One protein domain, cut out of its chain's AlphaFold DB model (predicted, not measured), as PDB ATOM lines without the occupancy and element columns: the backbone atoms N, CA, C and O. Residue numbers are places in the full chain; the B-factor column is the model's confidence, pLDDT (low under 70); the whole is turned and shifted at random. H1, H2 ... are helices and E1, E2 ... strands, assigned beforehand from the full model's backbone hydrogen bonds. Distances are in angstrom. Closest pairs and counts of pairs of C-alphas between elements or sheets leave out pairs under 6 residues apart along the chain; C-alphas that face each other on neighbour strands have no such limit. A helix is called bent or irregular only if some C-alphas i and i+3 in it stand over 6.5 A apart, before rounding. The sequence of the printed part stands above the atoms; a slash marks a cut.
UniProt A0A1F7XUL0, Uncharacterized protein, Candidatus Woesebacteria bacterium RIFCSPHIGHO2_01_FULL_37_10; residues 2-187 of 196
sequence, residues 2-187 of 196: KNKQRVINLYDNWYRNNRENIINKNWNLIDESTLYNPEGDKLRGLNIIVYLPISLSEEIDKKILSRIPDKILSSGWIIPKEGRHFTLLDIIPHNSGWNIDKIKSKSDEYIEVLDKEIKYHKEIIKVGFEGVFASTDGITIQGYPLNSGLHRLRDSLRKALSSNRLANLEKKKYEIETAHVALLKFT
ATOM      1  N   LYS A   2     204.999 171.461 265.549       53.94
ATOM      2  CA  LYS A   2     204.605 170.285 264.728       53.94
ATOM      3  C   LYS A   2     205.514 169.994 263.512       53.94
ATOM      4  O   LYS A   2     205.719 168.834 263.188       53.94
ATOM      5  N   ASN A   3     206.109 171.020 262.893       69.31
ATOM      6  CA  ASN A   3     206.995 170.845 261.731       69.31
ATOM      7  C   ASN A   3     208.399 170.309 262.108       69.31
ATOM      8  O   ASN A   3     208.914 169.416 261.445       69.31
ATOM      9  N   LYS A   4     208.993 170.752 263.234       78.00
ATOM     10  CA  LYS A   4     210.337 170.289 263.649       78.00
ATOM     11  C   LYS A   4     210.344 168.790 263.965       78.00
ATOM     12  O   LYS A   4     211.227 168.092 263.487       78.00
ATOM     13  N   GLN A   5     209.345 168.282 264.693       85.50
ATOM     14  CA  GLN A   5     209.276 166.850 265.016       85.50
ATOM     15  C   GLN A   5     209.136 165.977 263.764       85.50
ATOM     16  O   GLN A   5     209.752 164.919 263.679       85.50
ATOM     17  N   ARG A   6     208.358 166.427 262.773       85.62
ATOM     18  CA  ARG A   6     208.235 165.724 261.493       85.62
ATOM     19  C   ARG A   6     209.584 165.647 260.774       85.62
ATOM     20  O   ARG A   6     209.975 164.561 260.361       85.62
ATOM     21  N   VAL A   7     210.316 166.761 260.699       87.69
ATOM     22  CA  VAL A   7     211.657 166.807 260.093       87.69
ATOM     23  C   VAL A   7     212.664 165.933 260.851       87.69
ATOM     24  O   VAL A   7     213.435 165.221 260.214       87.69
ATOM     25  N   ILE A   8     212.628 165.919 262.188       89.88
ATOM     26  CA  ILE A   8     213.452 165.012 263.008       89.88
ATOM     27  C   ILE A   8     213.167 163.554 262.629       89.88
ATOM     28  O   ILE A   8     214.084 162.820 262.277       89.88
ATOM     29  N   ASN A   9     211.890 163.159 262.585       90.56
ATOM     30  CA  ASN A   9     211.510 161.793 262.227       90.56
ATOM     31  C   ASN A   9     211.962 161.416 260.801       90.56
ATOM     32  O   ASN A   9     212.315 160.262 260.555       90.56
ATOM     33  N   LEU A  10     211.958 162.368 259.857       89.44
ATOM     34  CA  LEU A  10     212.500 162.151 258.511       89.44
ATOM     35  C   LEU A  10     214.001 161.851 258.559       89.44
ATOM     36  O   LEU A  10     214.443 160.898 257.916       89.44
ATOM     37  N   TYR A  11     214.771 162.612 259.337       92.25
ATOM     38  CA  TYR A  11     216.201 162.356 259.506       92.25
ATOM     39  C   TYR A  11     216.489 161.040 260.227       92.25
ATOM     40  O   TYR A  11     217.371 160.310 259.784       92.25
ATOM     41  N   ASP A  12     215.725 160.686 261.260       91.12
ATOM     42  CA  ASP A  12     215.882 159.410 261.969       91.12
ATOM     43  C   ASP A  12     215.604 158.216 261.050       91.12
ATOM     44  O   ASP A  12     216.345 157.231 261.038       91.12
ATOM     45  N   ASN A  13     214.553 158.308 260.231       90.00
ATOM     46  CA  ASN A  13     214.257 157.306 259.212       90.00
ATOM     47  C   ASN A  13     215.383 157.210 258.181       90.00
ATOM     48  O   ASN A  13     215.822 156.110 257.846       90.00
ATOM     49  N   TRP A  14     215.879 158.354 257.707       89.38
ATOM     50  CA  TRP A  14     216.957 158.382 256.728       89.38
ATOM     51  C   TRP A  14     218.248 157.789 257.299       89.38
ATOM     52  O   TRP A  14     218.892 156.971 256.642       89.38
ATOM     53  N   TYR A  15     218.592 158.120 258.542       90.00
ATOM     54  CA  TYR A  15     219.730 157.544 259.248       90.00
ATOM     55  C   TYR A  15     219.601 156.023 259.393       90.00
ATOM     56  O   TYR A  15     220.533 155.308 259.032       90.00
ATOM     57  N   ARG A  16     218.450 155.515 259.860       89.69
ATOM     58  CA  ARG A  16     218.225 154.067 260.015       89.69
ATOM     59  C   ARG A  16     218.399 153.317 258.696       89.69
ATOM     60  O   ARG A  16     219.173 152.364 258.645       89.69
ATOM     61  N   ASN A  17     217.769 153.808 257.629       88.31
ATOM     62  CA  ASN A  17     217.848 153.187 256.306       88.31
ATOM     63  C   ASN A  17     219.287 153.192 255.758       88.31
ATOM     64  O   ASN A  17     219.764 152.187 255.236       88.31
ATOM     65  N   ASN A  18     220.016 154.305 255.901       89.88
ATOM     66  CA  ASN A  18     221.410 154.361 255.456       89.88
ATOM     67  C   ASN A  18     222.333 153.500 256.302       89.88
ATOM     68  O   ASN A  18     223.260 152.911 255.760       89.88
ATOM     69  N   ARG A  19     222.107 153.417 257.615       88.88
ATOM     70  CA  ARG A  19     222.938 152.611 258.508       88.88
ATOM     71  C   ARG A  19     222.943 151.150 258.071       88.88
ATOM     72  O   ARG A  19     224.008 150.542 258.030       88.88
ATOM     73  N   GLU A  20     221.779 150.601 257.737       88.25
ATOM     74  CA  GLU A  20     221.675 149.232 257.225       88.25
ATOM     75  C   GLU A  20     222.442 149.064 255.911       88.25
ATOM     76  O   GLU A  20     223.252 148.147 255.787       88.25
ATOM     77  N   ASN A  21     222.277 149.995 254.968       90.25
ATOM     78  CA  ASN A  21     222.998 149.960 253.695       90.25
ATOM     79  C   ASN A  21     224.520 150.078 253.862       90.25
ATOM     80  O   ASN A  21     225.263 149.302 253.268       90.25
ATOM     81  N   ILE A  22     224.989 150.981 254.722       87.81
ATOM     82  CA  ILE A  22     226.407 151.160 255.055       87.81
ATOM     83  C   ILE A  22     226.992 149.863 255.632       87.81
ATOM     84  O   ILE A  22     228.052 149.415 255.189       87.81
ATOM     85  N   ILE A  23     226.293 149.227 256.583       86.62
ATOM     86  CA  ILE A  23     226.714 147.952 257.192       86.62
ATOM     87  C   ILE A  23     226.774 146.834 256.146       86.62
ATOM     88  O   ILE A  23     227.722 146.048 256.146       86.62
ATOM     89  N   ASN A  24     225.797 146.794 255.239       88.44
ATOM     90  CA  ASN A  24     225.702 145.798 254.170       88.44
ATOM     91  C   ASN A  24     226.585 146.114 252.954       88.44
ATOM     92  O   ASN A  24     226.561 145.376 251.974       88.44
ATOM     93  N   LYS A  25     227.390 147.179 253.017       86.31
ATOM     94  CA  LYS A  25     228.253 147.652 251.930       86.31
ATOM     95  C   LYS A  25     227.518 148.066 250.644       86.31
ATOM     96  O   LYS A  25     228.118 148.080 249.574       86.31
ATOM     97  N   ASN A  26     226.273 148.509 250.765       90.44
ATOM     98  CA  ASN A  26     225.509 149.133 249.687       90.44
ATOM     99  C   ASN A  26     225.800 150.641 249.659       90.44
ATOM    100  O   ASN A  26     225.012 151.443 250.160       90.44
ATOM    101  N   TRP A  27     226.968 151.022 249.140       89.88
ATOM    102  CA  TRP A  27     227.421 152.417 249.088       89.88
ATOM    103  C   TRP A  27     227.133 153.058 247.730       89.88
ATOM    104  O   TRP A  27     227.254 152.404 246.697       89.88
ATOM    105  N   ASN A  28     226.862 154.362 247.742       88.75
ATOM    106  CA  ASN A  28     226.753 155.191 246.542       88.75
ATOM    107  C   ASN A  28     228.037 156.016 246.410       88.75
ATOM    108  O   ASN A  28     228.047 157.227 246.637       88.75
ATOM    109  N   LEU A  29     229.148 155.329 246.150       88.44
ATOM    110  CA  LEU A  29     230.448 155.981 246.052       88.44
ATOM    111  C   LEU A  29     230.493 156.881 244.817       88.44
ATOM    112  O   LEU A  29     230.049 156.484 243.739       88.44
ATOM    113  N   ILE A  30     231.061 158.071 244.978       84.56
ATOM    114  CA  ILE A  30     231.422 158.908 243.839       84.56
ATOM    115  C   ILE A  30     232.711 158.362 243.238       84.56
ATOM    116  O   ILE A  30     233.699 158.154 243.944       84.56
ATOM    117  N   ASP A  31     232.702 158.161 241.925       81.38
ATOM    118  CA  ASP A  31     233.911 157.896 241.161       81.38
ATOM    119  C   ASP A  31     234.736 159.188 241.072       81.38
ATOM    120  O   ASP A  31     234.346 160.139 240.391       81.38
ATOM    121  N   GLU A  32     235.876 159.241 241.765       74.88
ATOM    122  CA  GLU A  32     236.762 160.414 241.757       74.88
ATOM    123  C   GLU A  32     237.186 160.816 240.342       74.88
ATOM    124  O   GLU A  32     237.357 162.004 240.079       74.88
ATOM    125  N   SER A  33     237.289 159.867 239.404       72.88
ATOM    126  CA  SER A  33     237.644 160.190 238.020       72.88
ATOM    127  C   SER A  33     236.590 161.073 237.345       72.88
ATOM    128  O   SER A  33     236.946 161.935 236.546       72.88
ATOM    129  N   THR A  34     235.315 160.949 237.725       71.19
ATOM    130  CA  THR A  34     234.222 161.789 237.203       71.19
ATOM    131  C   THR A  34     234.226 163.203 237.782       71.19
ATOM    132  O   THR A  34     233.782 164.132 237.110       71.19
ATOM    133  N   LEU A  35     234.796 163.405 238.980       70.31
ATOM    134  CA  LEU A  35     234.972 164.745 239.561       70.31
ATOM    135  C   LEU A  35     235.953 165.593 238.741       70.31
ATOM    136  O   LEU A  35     235.780 166.806 238.640       70.31
ATOM    137  N   TYR A  36     236.969 164.952 238.158       66.69
ATOM    138  CA  TYR A  36     238.032 165.614 237.394       66.69
ATOM    139  C   TYR A  36     237.895 165.438 235.875       66.69
ATOM    140  O   TYR A  36     238.577 166.131 235.122       66.69
ATOM    141  N   ASN A  37     237.002 164.555 235.418       67.19
ATOM    142  CA  ASN A  37     236.671 164.346 234.010       67.19
ATOM    143  C   ASN A  37     235.145 164.402 233.775       67.19
ATOM    144  O   ASN A  37     234.503 163.371 233.536       67.19
ATOM    145  N   PRO A  38     234.547 165.604 233.818       65.50
ATOM    146  CA  PRO A  38     233.102 165.779 233.678       65.50
ATOM    147  C   PRO A  38     232.560 165.381 232.293       65.50
ATOM    148  O   PRO A  38     231.358 165.156 232.152       65.50
ATOM    149  N   GLU A  39     233.414 165.261 231.270       69.50
ATOM    150  CA  GLU A  39     233.000 164.838 229.924       69.50
ATOM    151  C   GLU A  39     232.588 163.358 229.870       69.50
ATOM    152  O   GLU A  39     231.736 162.980 229.062       69.50
ATOM    153  N   GLY A  40     233.155 162.524 230.750       69.12
ATOM    154  CA  GLY A  40     232.816 161.103 230.863       69.12
ATOM    155  C   GLY A  40     231.532 160.825 231.648       69.12
ATOM    156  O   GLY A  40     230.897 159.788 231.437       69.12
ATOM    157  N   ASP A  41     231.116 161.747 232.523       74.12
ATOM    158  CA  ASP A  41     229.861 161.627 233.260       74.12
ATOM    159  C   ASP A  41     228.686 161.909 232.317       74.12
ATOM    160  O   ASP A  41     228.612 162.960 231.678       74.12
ATOM    161  N   LYS A  42     227.738 160.973 232.233       75.62
ATOM    162  CA  LYS A  42     226.520 161.083 231.413       75.62
ATOM    163  C   LYS A  42     225.275 161.394 232.234       75.62
ATOM    164  O   LYS A  42     224.207 161.601 231.658       75.62
ATOM    165  N   LEU A  43     225.377 161.409 233.559       78.62
ATOM    166  CA  LEU A  43     224.257 161.735 234.420       78.62
ATOM    167  C   LEU A  43     223.975 163.233 234.319       78.62
ATOM    168  O   LEU A  43     224.848 164.085 234.504       78.62
ATOM    169  N   ARG A  44     222.735 163.570 233.978       80.50
ATOM    170  CA  ARG A  44     222.277 164.954 233.873       80.50
ATOM    171  C   ARG A  44     221.046 165.130 234.742       80.50
ATOM    172  O   ARG A  44     220.218 164.231 234.870       80.50
ATOM    173  N   GLY A  45     220.960 166.290 235.373       83.94
ATOM    174  CA  GLY A  45     219.848 166.707 236.210       83.94
ATOM    175  C   GLY A  45     219.725 168.222 236.162       83.94
ATOM    176  O   GLY A  45     220.649 168.910 235.727       83.94
ATOM    177  N   LEU A  46     218.577 168.730 236.592       86.19
ATOM    178  CA  LEU A  46     218.359 170.158 236.771       86.19
ATOM    179  C   LEU A  46     217.708 170.374 238.124       86.19
ATOM    180  O   LEU A  46     216.651 169.814 238.419       86.19
ATOM    181  N   ASN A  47     218.330 171.213 238.930       89.25
ATOM    182  CA  ASN A  47     217.899 171.517 240.274       89.25
ATOM    183  C   ASN A  47     218.087 173.000 240.572       89.25
ATOM    184  O   ASN A  47     218.965 173.672 240.038       89.25
ATOM    185  N   ILE A  48     217.217 173.500 241.440       92.25
ATOM    186  CA  ILE A  48     217.337 174.815 242.049       92.25
ATOM    187  C   ILE A  48     217.980 174.593 243.408       92.25
ATOM    188  O   ILE A  48     217.479 173.807 244.218       92.25
ATOM    189  N   ILE A  49     219.075 175.293 243.664       95.25
ATOM    190  CA  ILE A  49     219.860 175.167 244.889       95.25
ATOM    191  C   ILE A  49     219.954 176.514 245.600       95.25
ATOM    192  O   ILE A  49     219.835 177.570 244.980       95.25
ATOM    193  N   VAL A  50     220.168 176.472 246.911       95.25
ATOM    194  CA  VAL A  50     220.448 177.656 247.728       95.25
ATOM    195  C   VAL A  50     221.835 177.496 248.322       95.25
ATOM    196  O   VAL A  50     222.048 176.630 249.174       95.25
ATOM    197  N   TYR A  51     222.767 178.327 247.861       97.00
ATOM    198  CA  TYR A  51     224.118 178.389 248.406       97.00
ATOM    199  C   TYR A  51     224.109 178.909 249.840       97.00
ATOM    200  O   TYR A  51     223.341 179.810 250.193       97.00
ATOM    201  N   LEU A  52     224.982 178.345 250.669       96.56
ATOM    202  CA  LEU A  52     225.229 178.881 251.998       96.56
ATOM    203  C   LEU A  52     226.153 180.105 251.908       96.56
ATOM    204  O   LEU A  52     227.101 180.098 251.122       96.56
ATOM    205  N   PRO A  53     225.944 181.139 252.743       96.50
ATOM    206  CA  PRO A  53     226.925 182.206 252.902       96.50
ATOM    207  C   PRO A  53     228.279 181.646 253.349       96.50
ATOM    208  O   PRO A  53     228.328 180.751 254.196       96.50
ATOM    209  N   ILE A  54     229.376 182.221 252.849       97.12
ATOM    210  CA  ILE A  54     230.731 181.746 253.168       97.12
ATOM    211  C   ILE A  54     230.997 181.712 254.680       97.12
ATOM    212  O   ILE A  54     231.511 180.723 255.194       97.12
ATOM    213  N   SER A  55     230.533 182.728 255.413       97.50
ATOM    214  CA  SER A  55     230.669 182.821 256.870       97.50
ATOM    215  C   SER A  55     229.946 181.691 257.609       97.50
ATOM    216  O   SER A  55     230.442 181.185 258.614       97.50
ATOM    217  N   LEU A  56     228.798 181.237 257.097       96.25
ATOM    218  CA  LEU A  56     228.102 180.076 257.648       96.25
ATOM    219  C   LEU A  56     228.876 178.784 257.355       96.25
ATOM    220  O   LEU A  56     229.005 177.937 258.237       96.25
ATOM    221  N   SER A  57     229.420 178.642 256.145       96.94
ATOM    222  CA  SER A  57     230.274 177.505 255.785       96.94
ATOM    223  C   SER A  57     231.542 177.429 256.653       96.94
ATOM    224  O   SER A  57     231.940 176.336 257.052       96.94
ATOM    225  N   GLU A  58     232.150 178.562 257.004       97.19
ATOM    226  CA  GLU A  58     233.285 178.624 257.938       97.19
ATOM    227  C   GLU A  58     232.904 178.203 259.363       97.19
ATOM    228  O   GLU A  58     233.633 177.441 260.001       97.19
ATOM    229  N   GLU A  59     231.756 178.660 259.864       96.69
ATOM    230  CA  GLU A  59     231.249 178.250 261.178       96.69
ATOM    231  C   GLU A  59     230.945 176.751 261.232       96.69
ATOM    232  O   GLU A  59     231.248 176.085 262.225       96.69
ATOM    233  N   ILE A  60     230.398 176.207 260.146       95.31
ATOM    234  CA  ILE A  60     230.196 174.770 259.969       95.31
ATOM    235  C   ILE A  60     231.530 174.019 260.048       95.31
ATOM    236  O   ILE A  60     231.612 173.011 260.748       95.31
ATOM    237  N   ASP A  61     232.589 174.506 259.397       95.31
ATOM    238  CA  ASP A  61     233.897 173.846 259.467       95.31
ATOM    239  C   ASP A  61     234.438 173.817 260.893       95.31
ATOM    240  O   ASP A  61     234.836 172.763 261.395       95.31
ATOM    241  N   LYS A  62     234.382 174.964 261.576       95.62
ATOM    242  CA  LYS A  62     234.868 175.106 262.953       95.62
ATOM    243  C   LYS A  62     234.096 174.234 263.941       95.62
ATOM    244  O   LYS A  62     234.704 173.688 264.859       95.62
ATOM    245  N   LYS A  63     232.771 174.123 263.793       93.81
ATOM    246  CA  LYS A  63     231.893 173.468 264.780       93.81
ATOM    247  C   LYS A  63     231.584 172.008 264.473       93.81
ATOM    248  O   LYS A  63     231.285 171.263 265.405       93.81
ATOM    249  N   ILE A  64     231.605 171.622 263.201       92.56
ATOM    250  CA  ILE A  64     231.170 170.303 262.736       92.56
ATOM    251  C   ILE A  64     232.331 169.564 262.082       92.56
ATOM    252  O   ILE A  64     232.710 168.507 262.578       92.56
ATOM    253  N   LEU A  65     232.902 170.105 260.999       91.88
ATOM    254  CA  LEU A  65     233.903 169.383 260.203       91.88
ATOM    255  C   LEU A  65     235.156 169.050 261.027       91.88
ATOM    256  O   LEU A  65     235.638 167.925 260.956       91.88
ATOM    257  N   SER A  66     235.608 169.980 261.875       93.69
ATOM    258  CA  SER A  66     236.749 169.805 262.795       93.69
ATOM    259  C   SER A  66     236.581 168.666 263.810       93.69
ATOM    260  O   SER A  66     237.555 168.237 264.423       93.69
ATOM    261  N   ARG A  67     235.347 168.191 264.019       93.69
ATOM    262  CA  ARG A  67     235.011 167.108 264.954       93.69
ATOM    263  C   ARG A  67     234.833 165.762 264.256       93.69
ATOM    264  O   ARG A  67     234.645 164.753 264.934       93.69
ATOM    265  N   ILE A  68     234.845 165.732 262.922       91.12
ATOM    266  CA  ILE A  68     234.759 164.488 262.158       91.12
ATOM    267  C   ILE A  68     236.149 163.835 262.152       91.12
ATOM    268  O   ILE A  68     237.110 164.491 261.765       91.12
ATOM    269  N   PRO A  69     236.280 162.552 262.540       92.25
ATOM    270  CA  PRO A  69     237.570 161.868 262.540       92.25
ATOM    271  C   PRO A  69     238.255 161.871 261.169       92.25
ATOM    272  O   PRO A  69     237.616 161.572 260.157       92.25
ATOM    273  N   ASP A  70     239.576 162.064 261.144       92.06
ATOM    274  CA  ASP A  70     240.386 162.099 259.913       92.06
ATOM    275  C   ASP A  70     240.215 160.857 259.032       92.06
ATOM    276  O   ASP A  70     240.220 160.931 257.804       92.06
ATOM    277  N   LYS A  71     239.996 159.686 259.641       90.31
ATOM    278  CA  LYS A  71     239.719 158.441 258.909       90.31
ATOM    279  C   LYS A  71     238.422 158.506 258.088       90.31
ATOM    280  O   LYS A  71     238.321 157.846 257.059       90.31
ATOM    281  N   ILE A  72     237.432 159.275 258.544       90.88
ATOM    282  CA  ILE A  72     236.200 159.534 257.792       90.88
ATOM    283  C   ILE A  72     236.452 160.636 256.763       90.88
ATOM    284  O   ILE A  72     236.055 160.478 255.613       90.88
ATOM    285  N   LEU A  73     237.154 161.713 257.120       92.69
ATOM    286  CA  LEU A  73     237.457 162.794 256.174       92.69
ATOM    287  C   LEU A  73     238.260 162.304 254.962       92.69
ATOM    288  O   LEU A  73     237.924 162.613 253.827       92.69
ATOM    289  N   SER A  74     239.255 161.450 255.193       91.75
ATOM    290  CA  SER A  74     240.079 160.838 254.141       91.75
ATOM    291  C   SER A  74     239.359 159.772 253.308       91.75
ATOM    292  O   SER A  74     239.970 159.217 252.394       91.75
ATOM    293  N   SER A  75     238.096 159.444 253.616       91.31
ATOM    294  CA  SER A  75     237.284 158.457 252.882       91.31
ATOM    295  C   SER A  75     236.502 159.027 251.699       91.31
ATOM    296  O   SER A  75     235.791 158.293 251.008       91.31
ATOM    297  N   GLY A  76     236.615 160.331 251.474       91.56
ATOM    298  CA  GLY A  76     235.838 160.998 250.458       91.56
ATOM    299  C   GLY A  76     236.337 162.390 250.128       91.56
ATOM    300  O   GLY A  76     237.347 162.866 250.641       91.56
ATOM    301  N   TRP A  77     235.569 163.045 249.273       93.00
ATOM    302  CA  TRP A  77     235.794 164.407 248.838       93.00
ATOM    303  C   TRP A  77     234.985 165.379 249.703       93.00
ATOM    304  O   TRP A  77     233.759 165.273 249.800       93.00
ATOM    305  N   ILE A  78     235.672 166.321 250.354       94.62
ATOM    306  CA  ILE A  78     235.042 167.390 251.138       94.62
ATOM    307  C   ILE A  78     234.526 168.460 250.176       94.62
ATOM    308  O   ILE A  78     235.284 168.994 249.368       94.62
ATOM    309  N   ILE A  79     233.249 168.814 250.308       94.56
ATOM    310  CA  ILE A  79     232.620 169.846 249.484       94.56
ATOM    311  C   ILE A  79     233.191 171.224 249.878       94.56
ATOM    312  O   ILE A  79     233.085 171.608 251.059       94.56
ATOM    313  N   PRO A  80     233.761 171.986 248.918       95.12
ATOM    314  CA  PRO A  80     234.279 173.334 249.146       95.12
ATOM    315  C   PRO A  80     233.223 174.251 249.752       95.12
ATOM    316  O   PRO A  80     232.031 174.095 249.488       95.12
ATOM    317  N   LYS A  81     233.646 175.230 250.554       96.62
ATOM    318  CA  LYS A  81     232.727 176.118 251.283       96.62
ATOM    319  C   LYS A  81     231.779 176.867 250.345       96.62
ATOM    320  O   LYS A  81     230.611 177.045 250.686       96.62
ATOM    321  N   GLU A  82     232.285 177.250 249.179       95.50
ATOM    322  CA  GLU A  82     231.606 177.957 248.093       95.50
ATOM    323  C   GLU A  82     230.599 177.054 247.374       95.50
ATOM    324  O   GLU A  82     229.586 177.521 246.864       95.50
ATOM    325  N   GLY A  83     230.861 175.745 247.354       94.50
ATOM    326  CA  GLY A  83     229.999 174.741 246.741       94.50
ATOM    327  C   GLY A  83     228.894 174.227 247.663       94.50
ATOM    328  O   GLY A  83     228.046 173.459 247.213       94.50
ATOM    329  N   ARG A  84     228.877 174.604 248.949       96.56
ATOM    330  CA  ARG A  84     227.875 174.114 249.907       96.56
ATOM    331  C   ARG A  84     226.526 174.756 249.657       96.56
ATOM    332  O   ARG A  84     226.369 175.975 249.699       96.56
ATOM    333  N   HIS A  85     225.535 173.905 249.461       97.00
ATOM    334  CA  HIS A  85     224.167 174.300 249.192       97.00
ATOM    335  C   HIS A  85     223.201 173.247 249.727       97.00
ATOM    336  O   HIS A  85     223.586 172.106 249.998       97.00
ATOM    337  N   PHE A  86     221.933 173.624 249.842       95.31
ATOM    338  CA  PHE A  86     220.842 172.657 249.919       95.31
ATOM    339  C   PHE A  86     219.981 172.744 248.660       95.31
ATOM    340  O   PHE A  86     219.838 173.810 248.054       95.31
ATOM    341  N   THR A  87     219.367 171.628 248.284       93.06
ATOM    342  CA  THR A  87     218.414 171.587 247.174       93.06
ATOM    343  C   THR A  87     217.105 172.263 247.577       93.06
ATOM    344  O   THR A  87     216.410 171.843 248.511       93.06
ATOM    345  N   LEU A  88     216.737 173.324 246.859       92.88
ATOM    346  CA  LEU A  88     215.415 173.929 246.964       92.88
ATOM    347  C   LEU A  88     214.389 173.040 246.267       92.88
ATOM    348  O   LEU A  88     213.380 172.693 246.878       92.88
ATOM    349  N   LEU A  89     214.657 172.656 245.021       89.81
ATOM    350  CA  LEU A  89     213.750 171.861 244.202       89.81
ATOM    351  C   LEU A  89     214.527 171.086 243.137       89.81
ATOM    352  O   LEU A  89     215.301 171.684 242.395       89.81
ATOM    353  N   ASP A  90     214.266 169.789 243.012       86.50
ATOM    354  CA  ASP A  90     214.693 169.017 241.845       86.50
ATOM    355  C   ASP A  90     213.653 169.181 240.733       86.50
ATOM    356  O   ASP A  90     212.478 168.852 240.912       86.50
ATOM    357  N   ILE A  91     214.079 169.734 239.597       85.38
ATOM    358  CA  ILE A  91     213.239 169.927 238.410       85.38
ATOM    359  C   ILE A  91     213.302 168.671 237.540       85.38
ATOM    360  O   ILE A  91     212.275 168.131 237.131       85.38
ATOM    361  N   ILE A  92     214.522 168.203 237.274       81.56
ATOM    362  CA  ILE A  92     214.809 166.990 236.513       81.56
ATOM    363  C   ILE A  92     215.725 166.114 237.367       81.56
ATOM    364  O   ILE A  92     216.830 166.551 237.704       81.56
ATOM    365  N   PRO A  93     215.295 164.888 237.716       76.44
ATOM    366  CA  PRO A  93     216.099 163.989 238.530       76.44
ATOM    367  C   PRO A  93     217.360 163.562 237.780       76.44
ATOM    368  O   PRO A  93     217.338 163.390 236.561       76.44
ATOM    369  N   HIS A  94     218.441 163.339 238.524       74.69
ATOM    370  CA  HIS A  94     219.737 162.921 237.989       74.69
ATOM    371  C   HIS A  94     219.636 161.524 237.361       74.69
ATOM    372  O   HIS A  94     219.454 160.531 238.064       74.69
ATOM    373  N   ASN A  95     219.677 161.442 236.029       75.75
ATOM    374  CA  ASN A  95     219.645 160.176 235.291       75.75
ATOM    375  C   ASN A  95     220.380 160.291 233.943       75.75
ATOM    376  O   ASN A  95     220.629 161.387 233.445       75.75
ATOM    377  N   SER A  96     220.736 159.150 233.347       61.91
ATOM    378  CA  SER A  96     221.523 159.069 232.105       61.91
ATOM    379  C   SER A  96     220.693 159.160 230.815       61.91
ATOM    380  O   SER A  96     221.234 158.971 229.729       61.91
ATOM    381  N   GLY A  97     219.380 159.398 230.908       66.50
ATOM    382  CA  GLY A  97     218.457 159.389 229.764       66.50
ATOM    383  C   GLY A  97     218.035 160.776 229.279       66.50
ATOM    384  O   GLY A  97     217.149 160.878 228.427       66.50
ATOM    385  N   TRP A  98     218.600 161.848 229.838       70.56
ATOM    386  CA  TRP A  98     218.086 163.201 229.637       70.56
ATOM    387  C   TRP A  98     218.854 163.989 228.567       70.56
ATOM    388  O   TRP A  98     220.081 164.030 228.570       70.56
ATOM    389  N   ASN A  99     218.126 164.651 227.657       73.25
ATOM    390  CA  ASN A  99     218.705 165.466 226.585       73.25
ATOM    391  C   ASN A  99     218.712 166.955 226.973       73.25
ATOM    392  O   ASN A  99     217.656 167.592 226.990       73.25
ATOM    393  N   ILE A 100     219.909 167.504 227.211       77.19
ATOM    394  CA  ILE A 100     220.146 168.906 227.591       77.19
ATOM    395  C   ILE A 100     219.531 169.924 226.617       77.19
ATOM    396  O   ILE A 100     219.103 170.999 227.045       77.19
ATOM    397  N   ASP A 101     219.419 169.583 225.333       80.44
ATOM    398  CA  ASP A 101     218.906 170.484 224.297       80.44
ATOM    399  C   ASP A 101     217.434 170.847 224.532       80.44
ATOM    400  O   ASP A 101     217.004 171.942 224.175       80.44
ATOM    401  N   LYS A 102     216.676 169.984 225.226       75.94
ATOM    402  CA  LYS A 102     215.290 170.271 225.630       75.94
ATOM    403  C   LYS A 102     215.176 171.345 226.719       75.94
ATOM    404  O   LYS A 102     214.145 172.004 226.780       75.94
ATOM    405  N   ILE A 103     216.181 171.504 227.594       78.25
ATOM    406  CA  ILE A 103     216.236 172.643 228.535       78.25
ATOM    407  C   ILE A 103     216.674 173.884 227.771       78.25
ATOM    408  O   ILE A 103     216.063 174.935 227.933       78.25
ATOM    409  N   LYS A 104     217.735 173.769 226.960       83.88
ATOM    410  CA  LYS A 104     218.333 174.920 226.274       83.88
ATOM    411  C   LYS A 104     217.321 175.649 225.399       83.88
ATOM    412  O   LYS A 104     217.297 176.870 225.412       83.88
ATOM    413  N   SER A 105     216.450 174.919 224.701       87.69
ATOM    414  CA  SER A 105     215.402 175.528 223.874       87.69
ATOM    415  C   SER A 105     214.320 176.276 224.663       87.69
ATOM    416  O   SER A 105     213.530 176.990 224.057       87.69
ATOM    417  N   LYS A 106     214.276 176.116 225.991       88.88
ATOM    418  CA  LYS A 106     213.299 176.731 226.898       88.88
ATOM    419  C   LYS A 106     213.946 177.545 228.023       88.88
ATOM    420  O   LYS A 106     213.286 177.825 229.023       88.88
ATOM    421  N   SER A 107     215.234 177.884 227.916       90.38
ATOM    422  CA  SER A 107     215.977 178.544 229.000       90.38
ATOM    423  C   SER A 107     215.296 179.821 229.477       90.38
ATOM    424  O   SER A 107     215.191 180.049 230.679       90.38
ATOM    425  N   ASP A 108     214.778 180.607 228.538       94.56
ATOM    426  CA  ASP A 108     214.187 181.910 228.826       94.56
ATOM    427  C   ASP A 108     212.854 181.759 229.567       94.56
ATOM    428  O   ASP A 108     212.611 182.470 230.538       94.56
ATOM    429  N   GLU A 109     212.044 180.754 229.205       94.56
ATOM    430  CA  GLU A 109     210.807 180.411 229.921       94.56
ATOM    431  C   GLU A 109     211.102 179.981 231.368       94.56
ATOM    432  O   GLU A 109     210.402 180.380 232.303       94.56
ATOM    433  N   TYR A 110     212.155 179.178 231.575       93.00
ATOM    434  CA  TYR A 110     212.606 178.819 232.920       93.00
ATOM    435  C   TYR A 110     213.018 180.058 233.712       93.00
ATOM    436  O   TYR A 110     212.543 180.240 234.831       93.00
ATOM    437  N   ILE A 111     213.877 180.907 233.143       93.94
ATOM    438  CA  ILE A 111     214.367 182.118 233.809       93.94
ATOM    439  C   ILE A 111     213.197 183.027 234.180       93.94
ATOM    440  O   ILE A 111     213.111 183.432 235.334       93.94
ATOM    441  N   GLU A 112     212.264 183.286 233.262       96.25
ATOM    442  CA  GLU A 112     211.108 184.151 233.510       96.25
ATOM    443  C   GLU A 112     210.245 183.635 234.669       96.25
ATOM    444  O   GLU A 112     209.906 184.393 235.585       96.25
ATOM    445  N   VAL A 113     209.923 182.337 234.671       95.75
ATOM    446  CA  VAL A 113     209.130 181.714 235.739       95.75
ATOM    447  C   VAL A 113     209.857 181.795 237.081       95.75
ATOM    448  O   VAL A 113     209.247 182.167 238.085       95.75
ATOM    449  N   LEU A 114     211.151 181.472 237.116       94.25
ATOM    450  CA  LEU A 114     211.942 181.512 238.346       94.25
ATOM    451  C   LEU A 114     212.063 182.938 238.891       94.25
ATOM    452  O   LEU A 114     211.782 183.163 240.069       94.25
ATOM    453  N   ASP A 115     212.410 183.906 238.041       95.19
ATOM    454  CA  ASP A 115     212.540 185.315 238.414       95.19
ATOM    455  C   ASP A 115     211.237 185.856 238.991       95.19
ATOM    456  O   ASP A 115     211.240 186.553 240.009       95.19
ATOM    457  N   LYS A 116     210.119 185.519 238.348       96.50
ATOM    458  CA  LYS A 116     208.787 185.913 238.789       96.50
ATOM    459  C   LYS A 116     208.509 185.385 240.194       96.50
ATOM    460  O   LYS A 116     208.258 186.174 241.107       96.50
ATOM    461  N   GLU A 117     208.574 184.070 240.384       95.25
ATOM    462  CA  GLU A 117     208.219 183.441 241.659       95.25
ATOM    463  C   GLU A 117     209.157 183.873 242.797       95.25
ATOM    464  O   GLU A 117     208.695 184.156 243.904       95.25
ATOM    465  N   ILE A 118     210.457 184.023 242.523       93.12
ATOM    466  CA  ILE A 118     211.438 184.500 243.508       93.12
ATOM    467  C   ILE A 118     211.177 185.968 243.879       93.12
ATOM    468  O   ILE A 118     211.142 186.293 245.066       93.12
ATOM    469  N   LYS A 119     210.932 186.865 242.909       93.81
ATOM    470  CA  LYS A 119     210.657 188.294 243.183       93.81
ATOM    471  C   LYS A 119     209.355 188.505 243.963       93.81
ATOM    472  O   LYS A 119     209.271 189.438 244.775       93.81
ATOM    473  N   TYR A 120     208.338 187.674 243.726       94.56
ATOM    474  CA  TYR A 120     207.062 187.746 244.444       94.56
ATOM    475  C   TYR A 120     207.100 187.096 245.828       94.56
ATOM    476  O   TYR A 120     206.274 187.440 246.676       94.56
ATOM    477  N   HIS A 121     208.066 186.222 246.108       94.31
ATOM    478  CA  HIS A 121     208.240 185.656 247.440       94.31
ATOM    479  C   HIS A 121     208.777 186.714 248.418       94.31
ATOM    480  O   HIS A 121     209.958 187.047 248.424       94.31
ATOM    481  N   LYS A 122     207.898 187.274 249.259       90.19
ATOM    482  CA  LYS A 122     208.253 188.356 250.203       90.19
ATOM    483  C   LYS A 122     208.695 187.882 251.580       90.19
ATOM    484  O   LYS A 122     209.097 188.687 252.414       90.19
ATOM    485  N   GLU A 123     208.583 186.593 251.853       92.19
ATOM    486  CA  GLU A 123     208.851 186.075 253.181       92.19
ATOM    487  C   GLU A 123     210.324 185.757 253.378       92.19
ATOM    488  O   GLU A 123     210.982 185.156 252.533       92.19
ATOM    489  N   ILE A 124     210.837 186.114 254.551       92.44
ATOM    490  CA  ILE A 124     212.183 185.720 254.950       92.44
ATOM    491  C   ILE A 124     212.190 184.211 255.159       92.44
ATOM    492  O   ILE A 124     211.449 183.702 255.999       92.44
ATOM    493  N   ILE A 125     213.068 183.495 254.468       93.50
ATOM    494  CA  ILE A 125     213.302 182.071 254.709       93.50
ATOM    495  C   ILE A 125     214.280 181.929 255.875       93.50
ATOM    496  O   ILE A 125     215.374 182.488 255.852       93.50
ATOM    497  N   LYS A 126     213.890 181.175 256.908       93.62
ATOM    498  CA  LYS A 126     214.754 180.884 258.061       93.62
ATOM    499  C   LYS A 126     215.041 179.392 258.127       93.62
ATOM    500  O   LYS A 126     214.109 178.593 258.183       93.62
ATOM    501  N   VAL A 127     216.318 179.029 258.171       94.00
ATOM    502  CA  VAL A 127     216.785 177.645 258.310       94.00
ATOM    503  C   VAL A 127     217.791 177.585 259.452       94.00
ATOM    504  O   VAL A 127     218.712 178.395 259.506       94.00
ATOM    505  N   GLY A 128     217.593 176.646 260.374       93.25
ATOM    506  CA  GLY A 128     218.564 176.306 261.409       93.25
ATOM    507  C   GLY A 128     219.283 175.012 261.052       93.25
ATOM    508  O   GLY A 128     218.643 174.075 260.582       93.25
ATOM    509  N   PHE A 129     220.589 174.948 261.285       93.25
ATOM    510  CA  PHE A 129     221.390 173.746 261.062       93.25
ATOM    511  C   PHE A 129     221.801 173.146 262.403       93.25
ATOM    512  O   PHE A 129     222.326 173.856 263.260       93.25
ATOM    513  N   GLU A 130     221.541 171.855 262.595       90.12
ATOM    514  CA  GLU A 130     221.752 171.178 263.876       90.12
ATOM    515  C   GLU A 130     222.052 169.697 263.645       90.12
ATOM    516  O   GLU A 130     221.208 168.975 263.140       90.12
ATOM    517  N   GLY A 131     223.235 169.227 264.040       89.38
ATOM    518  CA  GLY A 131     223.597 167.814 263.916       89.38
ATOM    519  C   GLY A 131     224.017 167.375 262.509       89.38
ATOM    520  O   GLY A 131     223.924 168.109 261.520       89.38
ATOM    521  N   VAL A 132     224.522 166.144 262.438       92.06
ATOM    522  CA  VAL A 132     224.991 165.486 261.213       92.06
ATOM    523  C   VAL A 132     224.547 164.034 261.191       92.06
ATOM    524  O   VAL A 132     224.336 163.424 262.237       92.06
ATOM    525  N   PHE A 133     224.456 163.460 259.998       90.56
ATOM    526  CA  PHE A 133     224.295 162.022 259.814       90.56
ATOM    527  C   PHE A 133     225.119 161.547 258.615       90.56
ATOM    528  O   PHE A 133     225.468 162.329 257.727       90.56
ATOM    529  N   ALA A 134     225.434 160.254 258.603       90.00
ATOM    530  CA  ALA A 134     226.037 159.593 257.456       90.00
ATOM    531  C   ALA A 134     224.940 158.975 256.575       90.00
ATOM    532  O   ALA A 134     224.059 158.277 257.086       90.00
ATOM    533  N   SER A 135     225.013 159.220 255.269       90.25
ATOM    534  CA  SER A 135     224.299 158.466 254.242       90.25
ATOM    535  C   SER A 135     225.246 157.509 253.515       90.25
ATOM    536  O   SER A 135     226.459 157.544 253.719       90.25
ATOM    537  N   THR A 136     224.705 156.662 252.643       90.50
ATOM    538  CA  THR A 136     225.499 155.841 251.715       90.50
ATOM    539  C   THR A 136     226.346 156.671 250.750       90.50
ATOM    540  O   THR A 136     227.295 156.136 250.181       90.50
ATOM    541  N   ASP A 137     226.019 157.956 250.577       91.81
ATOM    542  CA  ASP A 137     226.738 158.886 249.704       91.81
ATOM    543  C   ASP A 137     227.795 159.703 250.451       91.81
ATOM    544  O   ASP A 137     228.695 160.236 249.810       91.81
ATOM    545  N   GLY A 138     227.672 159.910 251.768       93.88
ATOM    546  CA  GLY A 138     228.514 160.897 252.444       93.88
ATOM    547  C   GLY A 138     228.093 161.334 253.843       93.88
ATOM    548  O   GLY A 138     227.212 160.750 254.469       93.88
ATOM    549  N   ILE A 139     228.707 162.417 254.329       94.56
ATOM    550  CA  ILE A 139     228.291 163.107 255.558       94.56
ATOM    551  C   ILE A 139     227.432 164.316 255.199       94.56
ATOM    552  O   ILE A 139     227.804 165.125 254.347       94.56
ATOM    553  N   THR A 140     226.300 164.453 255.883       94.75
ATOM    554  CA  THR A 140     225.298 165.490 255.624       94.75
ATOM    555  C   THR A 140     224.909 166.203 256.919       94.75
ATOM    556  O   THR A 140     224.712 165.565 257.955       94.75
ATOM    557  N   ILE A 141     224.774 167.529 256.865       95.25
ATOM    558  CA  ILE A 141     224.213 168.353 257.943       95.25
ATOM    559  C   ILE A 141     222.695 168.362 257.833       95.25
ATOM    560  O   ILE A 141     222.132 168.503 256.743       95.25
ATOM    561  N   GLN A 142     222.030 168.277 258.980       94.44
ATOM    562  CA  GLN A 142     220.584 168.412 259.057       94.44
ATOM    563  C   GLN A 142     220.185 169.896 259.105       94.44
ATOM    564  O   GLN A 142     220.667 170.662 259.940       94.44
ATOM    565  N   GLY A 143     219.299 170.301 258.198       94.06
ATOM    566  CA  GLY A 143     218.753 171.648 258.099       94.06
ATOM    567  C   GLY A 143     217.244 171.650 258.315       94.06
ATOM    568  O   GLY A 143     216.498 170.915 257.662       94.06
ATOM    569  N   TYR A 144     216.803 172.513 259.222       93.25
ATOM    570  CA  TYR A 144     215.443 172.615 259.728       93.25
ATOM    571  C   TYR A 144     214.836 173.963 259.332       93.25
ATOM    572  O   TYR A 144     215.257 174.997 259.861       93.25
ATOM    573  N   PRO A 145     213.829 173.994 258.445       92.62
ATOM    574  CA  PRO A 145     213.079 175.215 258.191       92.62
ATOM    575  C   PRO A 145     212.377 175.680 259.471       92.62
ATOM    576  O   PRO A 145     211.604 174.945 260.087       92.62
ATOM    577  N   LEU A 146     212.660 176.911 259.888       91.75
ATOM    578  CA  LEU A 146     212.129 177.512 261.117       91.75
ATOM    579  C   LEU A 146     210.816 178.260 260.873       91.75
ATOM    580  O   LEU A 146     210.133 178.661 261.815       91.75
ATOM    581  N   ASN A 147     210.452 178.441 259.608       91.44
ATOM    582  CA  ASN A 147     209.174 178.970 259.173       91.44
ATOM    583  C   ASN A 147     208.723 178.290 257.873       91.44
ATOM    584  O   ASN A 147     209.401 177.427 257.319       91.44
ATOM    585  N   SER A 148     207.546 178.676 257.394       90.31
ATOM    586  CA  SER A 148     206.918 178.127 256.192       90.31
ATOM    587  C   SER A 148     207.377 178.776 254.882       90.31
ATOM    588  O   SER A 148     206.906 178.352 253.832       90.31
ATOM    589  N   GLY A 149     208.285 179.761 254.920       92.25
ATOM    590  CA  GLY A 149     208.736 180.480 253.720       92.25
ATOM    591  C   GLY A 149     209.357 179.541 252.690       92.25
ATOM    592  O   GLY A 149     208.939 179.523 251.535       92.25
ATOM    593  N   LEU A 150     210.258 178.652 253.130       92.75
ATOM    594  CA  LEU A 150     210.895 177.674 252.243       92.75
ATOM    595  C   LEU A 150     209.873 176.758 251.557       92.75
ATOM    596  O   LEU A 150     209.955 176.514 250.358       92.75
ATOM    597  N   HIS A 151     208.904 176.255 252.321       90.88
ATOM    598  CA  HIS A 151     207.866 175.367 251.803       90.88
ATOM    599  C   HIS A 151     206.947 176.097 250.815       90.88
ATOM    600  O   HIS A 151     206.714 175.597 249.719       90.88
ATOM    601  N   ARG A 152     206.518 177.323 251.139       91.75
ATOM    602  CA  ARG A 152     205.709 178.145 250.228       91.75
ATOM    603  C   ARG A 152     206.435 178.477 248.930       91.75
ATOM    604  O   ARG A 152     205.812 178.410 247.875       91.75
ATOM    605  N   LEU A 153     207.729 178.797 248.993       93.88
ATOM    606  CA  LEU A 153     208.535 179.027 247.793       93.88
ATOM    607  C   LEU A 153     208.628 177.753 246.942       93.88
ATOM    608  O   LEU A 153     208.392 177.801 245.738       93.88
ATOM    609  N   ARG A 154     208.910 176.600 247.564       92.50
ATOM    610  CA  ARG A 154     208.934 175.301 246.870       92.50
ATOM    611  C   ARG A 154     207.612 175.016 246.158       92.50
ATOM    612  O   ARG A 154     207.620 174.592 245.006       92.50
ATOM    613  N   ASP A 155     206.489 175.264 246.820       91.19
ATOM    614  CA  ASP A 155     205.166 174.991 246.262       91.19
ATOM    615  C   ASP A 155     204.780 175.952 245.139       91.19
ATOM    616  O   ASP A 155     204.213 175.509 244.135       91.19
ATOM    617  N   SER A 156     205.108 177.242 245.266       93.19
ATOM    618  CA  SER A 156     204.840 178.207 244.196       93.19
ATOM    619  C   SER A 156     205.693 177.895 242.961       93.19
ATOM    620  O   SER A 156     205.137 177.779 241.869       93.19
ATOM    621  N   LEU A 157     206.981 177.577 243.138       93.69
ATOM    622  CA  LEU A 157     207.863 177.126 242.054       93.69
ATOM    623  C   LEU A 157     207.339 175.857 241.371       93.69
ATOM    624  O   LEU A 157     207.239 175.817 240.146       93.69
ATOM    625  N   ARG A 158     206.936 174.832 242.137       91.69
ATOM    626  CA  ARG A 158     206.352 173.600 241.572       91.69
ATOM    627  C   ARG A 158     205.114 173.890 240.738       91.69
ATOM    628  O   ARG A 158     204.992 173.390 239.617       91.69
ATOM    629  N   LYS A 159     204.195 174.695 241.279       92.00
ATOM    630  CA  LYS A 159     202.950 175.059 240.602       92.00
ATOM    631  C   LYS A 159     203.238 175.842 239.324       92.00
ATOM    632  O   LYS A 159     202.631 175.541 238.296       92.00
ATOM    633  N   ALA A 160     204.151 176.807 239.374       94.06
ATOM    634  CA  ALA A 160     204.484 177.654 238.238       94.06
ATOM    635  C   ALA A 160     205.178 176.857 237.124       94.06
ATOM    636  O   ALA A 160     204.730 176.902 235.979       94.06
ATOM    637  N   LEU A 161     206.188 176.047 237.455       92.38
ATOM    638  CA  LEU A 161     206.881 175.188 236.487       92.38
ATOM    639  C   LEU A 161     205.938 174.158 235.844       92.38
ATOM    640  O   LEU A 161     206.016 173.921 234.638       92.38
ATOM    641  N   SER A 162     205.011 173.586 236.620       90.50
ATOM    642  CA  SER A 162     204.019 172.631 236.100       90.50
ATOM    643  C   SER A 162     202.981 173.306 235.203       90.50
ATOM    644  O   SER A 162     202.687 172.812 234.116       90.50
ATOM    645  N   SER A 163     202.453 174.462 235.623       92.62
ATOM    646  CA  SER A 163     201.450 175.217 234.854       92.62
ATOM    647  C   SER A 163     202.000 175.696 233.508       92.62
ATOM    648  O   SER A 163     201.273 175.698 232.520       92.62
ATOM    649  N   ASN A 164     203.294 176.028 233.451       92.25
ATOM    650  CA  ASN A 164     203.989 176.413 232.221       92.25
ATOM    651  C   ASN A 164     204.522 175.212 231.414       92.25
ATOM    652  O   ASN A 164     205.211 175.398 230.417       92.25
ATOM    653  N   ARG A 165     204.211 173.965 231.810       90.31
ATOM    654  CA  ARG A 165     204.677 172.736 231.132       90.31
ATOM    655  C   ARG A 165     206.207 172.676 230.981       90.31
ATOM    656  O   ARG A 165     206.720 172.127 230.002       90.31
ATOM    657  N   LEU A 166     206.927 173.248 231.946       88.44
ATOM    658  CA  LEU A 166     208.387 173.213 232.002       88.44
ATOM    659  C   LEU A 166     208.871 171.944 232.699       88.44
ATOM    660  O   LEU A 166     209.812 171.310 232.234       88.44
ATOM    661  N   ALA A 167     208.165 171.506 233.741       84.81
ATOM    662  CA  ALA A 167     208.459 170.259 234.430       84.81
ATOM    663  C   ALA A 167     207.175 169.555 234.871       84.81
ATOM    664  O   ALA A 167     206.219 170.203 235.289       84.81
ATOM    665  N   ASN A 168     207.152 168.221 234.801       78.00
ATOM    666  CA  ASN A 168     206.049 167.438 235.351       78.00
ATOM    667  C   ASN A 168     206.297 167.172 236.839       78.00
ATOM    668  O   ASN A 168     206.676 166.074 237.247       78.00
ATOM    669  N   LEU A 169     206.123 168.218 237.640       73.88
ATOM    670  CA  LEU A 169     206.249 168.151 239.088       73.88
ATOM    671  C   LEU A 169     204.873 167.802 239.659       73.88
ATOM    672  O   LEU A 169     204.224 168.630 240.299       73.88
ATOM    673  N   GLU A 170     204.394 166.579 239.389       61.34
ATOM    674  CA  GLU A 170     203.224 166.050 240.099       61.34
ATOM    675  C   GLU A 170     203.424 166.267 241.609       61.34
ATOM    676  O   GLU A 170     204.544 166.163 242.115       61.34
ATOM    677  N   LYS A 171     202.341 166.519 242.358       52.88
ATOM    678  CA  LYS A 171     202.346 166.417 243.827       52.88
ATOM    679  C   LYS A 171     202.653 164.962 244.230       52.88
ATOM    680  O   LYS A 171     201.755 164.246 244.664       52.88
ATOM    681  N   LYS A 172     203.871 164.452 244.045       47.28
ATOM    682  CA  LYS A 172     204.211 163.065 244.377       47.28
ATOM    683  C   LYS A 172     205.269 162.965 245.465       47.28
ATOM    684  O   LYS A 172     206.408 163.380 245.296       47.28
ATOM    685  N   LYS A 173     204.823 162.296 246.536       44.97
ATOM    686  CA  LYS A 173     205.500 161.443 247.536       44.97
ATOM    687  C   LYS A 173     206.684 161.984 248.340       44.97
ATOM    688  O   LYS A 173     206.847 161.524 249.464       44.97
ATOM    689  N   TYR A 174     207.450 162.943 247.841       48.75
ATOM    690  CA  TYR A 174     208.625 163.471 248.530       48.75
ATOM    691  C   TYR A 174     208.572 164.995 248.525       48.75
ATOM    692  O   TYR A 174     209.248 165.671 247.749       48.75
ATOM    693  N   GLU A 175     207.742 165.563 249.403       57.31
ATOM    694  CA  GLU A 175     207.973 166.942 249.812       57.31
ATOM    695  C   GLU A 175     209.355 166.974 250.465       57.31
ATOM    696  O   GLU A 175     209.563 166.440 251.554       57.31
ATOM    697  N   ILE A 176     210.334 167.554 249.767       63.91
ATOM    698  CA  ILE A 176     211.584 167.948 250.406       63.91
ATOM    699  C   ILE A 176     211.181 168.966 251.470       63.91
ATOM    700  O   ILE A 176     210.886 170.126 251.178       63.91
ATOM    701  N   GLU A 177     211.084 168.493 252.704       80.88
ATOM    702  CA  GLU A 177     210.775 169.295 253.887       80.88
ATOM    703  C   GLU A 177     212.039 169.747 254.596       80.88
ATOM    704  O   GLU A 177     212.030 170.699 255.368       80.88
ATOM    705  N   THR A 178     213.145 169.077 254.305       89.75
ATOM    706  CA  THR A 178     214.430 169.346 254.920       89.75
ATOM    707  C   THR A 178     215.224 170.368 254.101       89.75
ATOM    708  O   THR A 178     214.906 170.662 252.942       89.75
ATOM    709  N   ALA A 179     216.251 170.949 254.710       93.75
ATOM    710  CA  ALA A 179     217.229 171.813 254.048       93.75
ATOM    711  C   ALA A 179     218.638 171.257 254.291       93.75
ATOM    712  O   ALA A 179     219.523 171.956 254.771       93.75
ATOM    713  N   HIS A 180     218.811 169.955 254.061       94.69
ATOM    714  CA  HIS A 180     220.066 169.263 254.331       94.69
ATOM    715  C   HIS A 180     221.180 169.705 253.378       94.69
ATOM    716  O   HIS A 180     220.925 170.021 252.218       94.69
ATOM    717  N   VAL A 181     222.416 169.692 253.873       95.75
ATOM    718  CA  VAL A 181     223.606 170.130 253.128       95.75
ATOM    719  C   VAL A 181     224.639 169.022 253.185       95.75
ATOM    720  O   VAL A 181     225.048 168.610 254.273       95.75
ATOM    721  N   ALA A 182     225.063 168.529 252.026       95.12
ATOM    722  CA  ALA A 182     226.169 167.585 251.963       95.12
ATOM    723  C   ALA A 182     227.482 168.301 252.331       95.12
ATOM    724  O   ALA A 182     227.743 169.410 251.867       95.12
ATOM    725  N   LEU A 183     228.309 167.661 253.158       95.88
ATOM    726  CA  LEU A 183     229.640 168.150 253.539       95.88
ATOM    727  C   LEU A 183     230.776 167.352 252.927       95.88
ATOM    728  O   LEU A 183     231.821 167.908 252.604       95.88
ATOM    729  N   LEU A 184     230.584 166.046 252.821       95.19
ATOM    730  CA  LEU A 184     231.568 165.118 252.300       95.19
ATOM    731  C   LEU A 184     230.830 164.089 251.468       95.19
ATOM    732  O   LEU A 184     229.756 163.648 251.875       95.19
ATOM    733  N   LYS A 185     231.412 163.697 250.342       94.06
ATOM    734  CA  LYS A 185     230.936 162.588 249.520       94.06
ATOM    735  C   LYS A 185     231.940 161.450 249.559       94.06
ATOM    736  O   LYS A 185     233.118 161.682 249.322       94.06
ATOM    737  N   PHE A 186     231.493 160.243 249.878       93.62
ATOM    738  CA  PHE A 186     232.363 159.077 249.965       93.62
ATOM    739  C   PHE A 186     232.848 158.653 248.582       93.62
ATOM    740  O   PHE A 186     232.067 158.568 247.638       93.62
ATOM    741  N   THR A 187     234.135 158.341 248.497       91.75
ATOM    742  CA  THR A 187     234.786 157.813 247.288       91.75
ATOM    743  C   THR A 187     235.308 156.396 247.512       91.75
ATOM    744  O   THR A 187     235.544 155.639 246.575       91.75
TER     745      THR A 187
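Overview. This is residues 2 to 187 of the 196 residues of an uncharacterized protein of Candidatus Woesebacteria bacterium RIFCSPHIGHO2_01_FULL_37_10 (UniProt A0A1F7XUL0). A four-stranded sheet, E2, E6, E5 and E4, curled like part of a barrel, has the long helix H1 running along E5 and E4. A second sheet, the bent two-stranded ribbon E1 and E3, has E3 beside E6; H7 packs on E3, and H6 packs on H7. The printed part has 186 residues with seven named helices and six named strands, in the order H1 H2 E1 H3 H4 E2 E3 H5 H6 E4 E5 H7 E6; both sheets are antiparallel and the class is mixed, helices and strands. The whole is compact, with a radius of gyration of the C-alphas of 17.5 A and spans of 48 by 43 by 32 A.

Along the chain. In the larger sheet, E2 is residues 76 to 78, E6 181 to 186, E5 138 to 145, 21.8 A long, and E4 127 to 134, 20.3 A long. H1, residues 2 to 23, is 32.3 A long and begins at C-alpha 2 (204.605, 170.285, 264.728). E1 is residues 44 to 51, 19.9 A long, and E3 85 to 95, 20.3 A long. H7 is residues 149 to 163, 20.9 A long, and H6 107 to 120, 20.1 A long. The shorter helices are H2, residues 32 to 36, H3, 54 to 63, H4, 70 to 73, and H5, 101 to 104. E6 ends at C-alpha 186 (232.363, 159.077, 249.965).

Arrangement. E4 and E5 form a hairpin, with N 128 and O 144 2.9 A apart. N 183 of E6 and O 139 of E5 are 2.8 A apart, and N 77 of E2 and O 185 of E6 2.8 A. H1 is on this sheet in two layers, a helix layer and a sheet layer, at a height over the sheet of 7.0 A; it lies over E5 and runs along the strands, at 7 degrees on the local plane. H2, H3 and H4 only graze the sheet. The closest C-alphas of E3 and E6 are those of Phe 86 and Val 181, 4.9 A apart. E1 and E3 are antiparallel, with N 48 and O 89 2.8 A apart; E1 bends by 62 degrees at residue 48 and E3 by 95 degrees at residue 89. The closest C-alphas of E3 and H7 are those of Leu 89 and Arg 154, 6.5 A apart. H6 and H7 touch, closest at the C-alphas of Glu 117 and Leu 157, 6.3 A, and run opposite ways at a tilt of 37 degrees, only just steep. H5 and H6 meet only through their link. H3, H6 and H7 have every O i to N i+4 pair within hydrogen-bond range, H1 has 17 of 18, H2 has 0 of 1 but 2 of 2 O i to N i+3 pairs, and H4 and H5 are too short for an i+4 pair.

Size, cuts and confidence. The C-alphas of Lys 71 and Ser 163 are the two farthest apart, at 48.2 A. The printed part has no cut. The link from H7 to E6, residues 164 to 180, is long. The mean pLDDT of the printed part is 87.5; residues 2 to 3, 36 to 40, 96 to 97 and 170 to 176 are under 70.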